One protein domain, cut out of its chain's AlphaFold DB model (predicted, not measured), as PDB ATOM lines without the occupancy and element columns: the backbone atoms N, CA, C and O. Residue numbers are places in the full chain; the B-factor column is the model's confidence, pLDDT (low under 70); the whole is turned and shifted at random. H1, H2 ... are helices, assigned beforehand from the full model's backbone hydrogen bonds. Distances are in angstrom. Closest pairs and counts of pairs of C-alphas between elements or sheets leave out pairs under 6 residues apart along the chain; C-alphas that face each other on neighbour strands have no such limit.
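Overview. This is residues 39 to 82 of the 170 residues of the protein "uncharacterized protein LOC107767034" of Nicotiana tabacum (UniProt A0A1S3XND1). A short helix, H1, leads through a four-residue helix, H2, into one long helix, H3, which makes the longest axis; H2 packs on the first part of H3, and residues 67 to 82 stick out free. The printed part has 44 residues with three named helices, in the order H1, H2, H3, and no named strand: all helix. It is loose and flat, with a radius of gyration of the C-alphas of 13.0 A and spans of 42 by 22 by 11 A.

Arrangement. H1, residues 40 to 47, and H2, residues 50 to 53, meet only through their tight link. H3, residues 56 to 80, touches H2 with residues 58 to 62 alone; their closest C-alphas, those of Ala 51 and Leu 59, are 5.3 A apart. H1 and H3 are near each other, with 5 pairs of C-alphas within 10 A. In H1 and H3 every O i to N i+4 pair is within hydrogen-bond range; H2 is too short for such a pair.

Along the chain. H1 begins at C-alpha 40 (106.202, 108.696, 87.092) and is 10.8 A long; H2 measures 5.8 A. H3 is 36.2 A long and ends at C-alpha 80 (118.906, 107.841, 65.002).

Size, cuts and confidence. The C-alphas farthest apart, those of His 55 and Leu 82, are 42.5 A apart. The printed part has no cut, both links are tight, and no printed residue is under pLDDT 70.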
ATOM      1  N   ASN A  39     105.146 104.374  88.741       75.81
ATOM      2  CA  ASN A  39     104.416 105.617  88.599       75.81
ATOM      3  C   ASN A  39     105.469 106.700  88.330       75.81
ATOM      4  O   ASN A  39     106.537 106.654  88.939       75.81
ATOM      5  N   ILE A  40     105.221 107.643  87.419       74.94
ATOM      6  CA  ILE A  40     106.202 108.696  87.092       74.94
ATOM      7  C   ILE A  40     106.732 109.344  88.385       74.94
ATOM      8  O   ILE A  40     107.923 109.619  88.514       74.94
ATOM      9  N   ALA A  41     105.857 109.481  89.388       77.69
ATOM     10  CA  ALA A  41     106.221 109.911  90.732       77.69
ATOM     11  C   ALA A  41     107.181 108.953  91.465       77.69
ATOM     12  O   ALA A  41     108.139 109.416  92.068       77.69
ATOM     13  N   GLU A  42     106.961 107.638  91.429       79.56
ATOM     14  CA  GLU A  42     107.843 106.642  92.055       79.56
ATOM     15  C   GLU A  42     109.218 106.610  91.392       79.56
ATOM     16  O   GLU A  42     110.217 106.661  92.101       79.56
ATOM     17  N   SER A  43     109.288 106.612  90.056       82.44
ATOM     18  CA  SER A  43     110.574 106.637  89.348       82.44
ATOM     19  C   SER A  43     111.350 107.927  89.618       82.44
ATOM     20  O   SER A  43     112.556 107.891  89.859       82.44
ATOM     21  N   LEU A  44     110.668 109.076  89.640       83.62
ATOM     22  CA  LEU A  44     111.313 110.340  89.999       83.62
ATOM     23  C   LEU A  44     111.735 110.355  91.470       83.62
ATOM     24  O   LEU A  44     112.830 110.812  91.781       83.62
ATOM     25  N   ASN A  45     110.921 109.813  92.381       84.62
ATOM     26  CA  ASN A  45     111.271 109.692  93.797       84.62
ATOM     27  C   ASN A  45     112.507 108.810  94.003       84.62
ATOM     28  O   ASN A  45     113.347 109.154  94.826       84.62
ATOM     29  N   THR A  46     112.636 107.704  93.263       87.56
ATOM     30  CA  THR A  46     113.809 106.827  93.370       87.56
ATOM     31  C   THR A  46     115.075 107.497  92.861       87.56
ATOM     32  O   THR A  46     116.110 107.381  93.502       87.56
ATOM     33  N   VAL A  47     114.996 108.225  91.742       87.00
ATOM     34  CA  VAL A  47     116.181 108.864  91.150       87.00
ATOM     35  C   VAL A  47     116.601 110.107  91.938       87.00
ATOM     36  O   VAL A  47     117.782 110.392  92.064       87.00
ATOM     37  N   THR A  48     115.649 110.821  92.538       87.12
ATOM     38  CA  THR A  48     115.927 112.025  93.342       87.12
ATOM     39  C   THR A  48     116.157 111.737  94.819       87.12
ATOM     40  O   THR A  48     116.235 112.678  95.602       87.12
ATOM     41  N   LYS A  49     116.228 110.463  95.223       91.00
ATOM     42  CA  LYS A  49     116.285 110.067  96.635       91.00
ATOM     43  C   LYS A  49     117.445 110.745  97.364       91.00
ATOM     44  O   LYS A  49     117.208 111.410  98.365       91.00
ATOM     45  N   ASP A  50     118.647 110.632  96.813       86.50
ATOM     46  CA  ASP A  50     119.866 111.135  97.450       86.50
ATOM     47  C   ASP A  50     119.980 112.663  97.294       86.50
ATOM     48  O   ASP A  50     120.389 113.372  98.207       86.50
ATOM     49  N   ALA A  51     119.498 113.208  96.169       85.88
ATOM     50  CA  ALA A  51     119.480 114.651  95.920       85.88
ATOM     51  C   ALA A  51     118.545 115.432  96.866       85.88
ATOM     52  O   ALA A  51     118.659 116.648  96.972       85.88
ATOM     53  N   ARG A  52     117.605 114.768  97.555       88.19
ATOM     54  CA  ARG A  52     116.710 115.406  98.542       88.19
ATOM     55  C   ARG A  52     117.366 115.683  99.885       88.19
ATOM     56  O   ARG A  52     116.808 116.448 100.664       88.19
ATOM     57  N   GLU A  53     118.496 115.046 100.162       91.12
ATOM     58  CA  GLU A  53     119.280 115.302 101.372       91.12
ATOM     59  C   GLU A  53     120.118 116.584 101.239       91.12
ATOM     60  O   GLU A  53     120.611 117.116 102.232       91.12
ATOM     61  N   LEU A  54     120.241 117.094 100.012       88.62
ATOM     62  CA  LEU A  54     120.962 118.309  99.667       88.62
ATOM     63  C   LEU A  54     120.110 119.570  99.862       88.62
ATOM     64  O   LEU A  54     118.890 119.522 100.058       88.62
ATOM     65  N   HIS A  55     120.752 120.736  99.770       92.12
ATOM     66  CA  HIS A  55     120.031 122.001  99.819       92.12
ATOM     67  C   HIS A  55     119.077 122.146  98.623       92.12
ATOM     68  O   HIS A  55     119.326 121.644  97.529       92.12
ATOM     69  N   VAL A  56     117.988 122.901  98.808       90.69
ATOM     70  CA  VAL A  56     116.932 123.083  97.789       90.69
ATOM     71  C   VAL A  56     117.491 123.517  96.429       90.69
ATOM     72  O   VAL A  56     117.005 123.066  95.395       90.69
ATOM     73  N   VAL A  57     118.527 124.360  96.420       93.56
ATOM     74  CA  VAL A  57     119.184 124.820  95.187       93.56
ATOM     75  C   VAL A  57     119.853 123.659  94.442       93.56
ATOM     76  O   VAL A  57     119.692 123.533  93.231       93.56
ATOM     77  N   GLU A  58     120.542 122.774  95.159       92.12
ATOM     78  CA  GLU A  58     121.251 121.622  94.587       92.12
ATOM     79  C   GLU A  58     120.271 120.567  94.053       92.12
ATOM     80  O   GLU A  58     120.479 120.010  92.976       92.12
ATOM     81  N   LEU A  59     119.145 120.357  94.747       90.12
ATOM     82  CA  LEU A  59     118.061 119.492  94.272       90.12
ATOM     83  C   LEU A  59     117.449 120.004  92.958       90.12
ATOM     84  O   LEU A  59     117.155 119.211  92.060       90.12
ATOM     85  N   LEU A  60     117.235 121.317  92.837       91.69
ATOM     86  CA  LEU A  60     116.684 121.913  91.618       91.69
ATOM     87  C   LEU A  60     117.653 121.788  90.440       91.69
ATOM     88  O   LEU A  60     117.215 121.438  89.342       91.69
ATOM     89  N   GLU A  61     118.951 122.001  90.662       92.62
ATOM     90  CA  GLU A  61     119.952 121.829  89.604       92.62
ATOM     91  C   GLU A  61     120.048 120.362  89.164       92.62
ATOM     92  O   GLU A  61     120.056 120.066  87.968       92.62
ATOM     93  N   TYR A  62     119.997 119.422  90.112       92.88
ATOM     94  CA  TYR A  62     119.946 117.992  89.807       92.88
ATOM     95  C   TYR A  62     118.730 117.626  88.939       92.88
ATOM     96  O   TYR A  62     118.860 116.926  87.933       92.88
ATOM     97  N   MET A  63     117.545 118.138  89.287       89.12
ATOM     98  CA  MET A  63     116.315 117.920  88.515       89.12
ATOM     99  C   MET A  63     116.395 118.505  87.104       89.12
ATOM    100  O   MET A  63     115.940 117.872  86.148       89.12
ATOM    101  N   ARG A  64     116.994 119.692  86.959       94.06
ATOM    102  CA  ARG A  64     117.225 120.334  85.662       94.06
ATOM    103  C   ARG A  64     118.124 119.470  84.775       94.06
ATOM    104  O   ARG A  64     117.724 119.148  83.657       94.06
ATOM    105  N   ILE A  65     119.278 119.039  85.292       94.00
ATOM    106  CA  ILE A  65     120.239 118.188  84.569       94.00
ATOM    107  C   ILE A  65     119.594 116.862  84.154       94.00
ATOM    108  O   ILE A  65     119.769 116.410  83.021       94.00
ATOM    109  N   LEU A  66     118.806 116.248  85.041       92.56
ATOM    110  CA  LEU A  66     118.113 114.995  84.760       92.56
ATOM    111  C   LEU A  66     117.137 115.120  83.580       92.56
ATOM    112  O   LEU A  66     117.142 114.285  82.672       92.56
ATOM    113  N   LEU A  67     116.301 116.160  83.590       90.12
ATOM    114  CA  LEU A  67     115.336 116.409  82.520       90.12
ATOM    115  C   LEU A  67     116.033 116.751  81.203       90.12
ATOM    116  O   LEU A  67     115.619 116.266  80.148       90.12
ATOM    117  N   GLU A  68     117.096 117.549  81.261       94.00
ATOM    118  CA  GLU A  68     117.896 117.910  80.095       94.00
ATOM    119  C   GLU A  68     118.532 116.667  79.458       94.00
ATOM    120  O   GLU A  68     118.342 116.419  78.265       94.00
ATOM    121  N   HIS A  69     119.199 115.826  80.256       93.12
ATOM    122  CA  HIS A  69     119.784 114.570  79.789       93.12
ATOM    123  C   HIS A  69     118.728 113.655  79.160       93.12
ATOM    124  O   HIS A  69     118.902 113.187  78.034       93.12
ATOM    125  N   TRP A  70     117.605 113.436  79.851       88.75
ATOM    126  CA  TRP A  70     116.541 112.564  79.355       88.75
ATOM    127  C   TRP A  70     115.948 113.060  78.031       88.75
ATOM    128  O   TRP A  70     115.738 112.274  77.104       88.75
ATOM    129  N   THR A  71     115.719 114.369  77.912       87.25
ATOM    130  CA  THR A  71     115.192 114.984  76.686       87.25
ATOM    131  C   THR A  71     116.183 114.836  75.536       87.25
ATOM    132  O   THR A  71     115.804 114.412  74.441       87.25
ATOM    133  N   ASN A  72     117.462 115.112  75.793       91.81
ATOM    134  CA  ASN A  72     118.526 114.973  74.806       91.81
ATOM    135  C   ASN A  72     118.673 113.525  74.326       91.81
ATOM    136  O   ASN A  72     118.759 113.284  73.122       91.81
ATOM    137  N   GLU A  73     118.618 112.554  75.236       91.00
ATOM    138  CA  GLU A  73     118.677 111.132  74.903       91.00
ATOM    139  C   GLU A  73     117.493 110.713  74.017       91.00
ATOM    140  O   GLU A  73     117.664 110.018  73.013       91.00
ATOM    141  N   LYS A  74     116.272 111.169  74.330       84.69
ATOM    142  CA  LYS A  74     115.088 110.894  73.500       84.69
ATOM    143  C   LYS A  74     115.179 111.541  72.123       84.69
ATOM    144  O   LYS A  74     114.841 110.882  71.140       84.69
ATOM    145  N   LEU A  75     115.670 112.776  72.032       85.44
ATOM    146  CA  LEU A  75     115.891 113.456  70.756       85.44
ATOM    147  C   LEU A  75     116.953 112.752  69.911       85.44
ATOM    148  O   LEU A  75     116.754 112.571  68.709       85.44
ATOM    149  N   LEU A  76     118.064 112.330  70.517       88.50
ATOM    150  CA  LEU A  76     119.127 111.611  69.819       88.50
ATOM    151  C   LEU A  76     118.625 110.260  69.302       88.50
ATOM    152  O   LEU A  76     118.814 109.938  68.130       88.50
ATOM    153  N   ASN A  77     117.905 109.517  70.144       84.25
ATOM    154  CA  ASN A  77     117.276 108.260  69.758       84.25
ATOM    155  C   ASN A  77     116.261 108.458  68.626       84.25
ATOM    156  O   ASN A  77     116.261 107.682  67.675       84.25
ATOM    157  N   ALA A  78     115.434 109.505  68.672       77.25
ATOM    158  CA  ALA A  78     114.489 109.815  67.599       77.25
ATOM    159  C   ALA A  78     115.201 110.152  66.279       77.25
ATOM    160  O   ALA A  78     114.802 109.656  65.230       77.25
ATOM    161  N   LYS A  79     116.289 110.932  66.329       79.56
ATOM    162  CA  LYS A  79     117.115 111.249  65.151       79.56
ATOM    163  C   LYS A  79     117.802 110.010  64.567       79.56
ATOM    164  O   LYS A  79     117.912 109.904  63.350       79.56
ATOM    165  N   GLY A  80     118.265 109.092  65.417       79.06
ATOM    166  CA  GLY A  80     118.906 107.841  65.002       79.06
ATOM    167  C   GLY A  80     117.924 106.749  64.560       79.06
ATOM    168  O   GLY A  80     118.301 105.841  63.822       79.06
ATOM    169  N   THR A  81     116.659 106.830  64.981       75.81
ATOM    170  CA  THR A  81     115.630 105.848  64.629       75.81
ATOM    171  C   THR A  81     115.027 106.190  63.272       75.81
ATOM    172  O   THR A  81     114.097 106.989  63.157       75.81
ATOM    173  N   LEU A  82     115.526 105.537  62.223       70.56
ATOM    174  CA  LEU A  82     114.927 105.633  60.898       70.56
ATOM    175  C   LEU A  82     113.606 104.847  60.877       70.56
ATOM    176  O   LEU A  82     113.574 103.637  60.660       70.56
TER     177      LEU A  82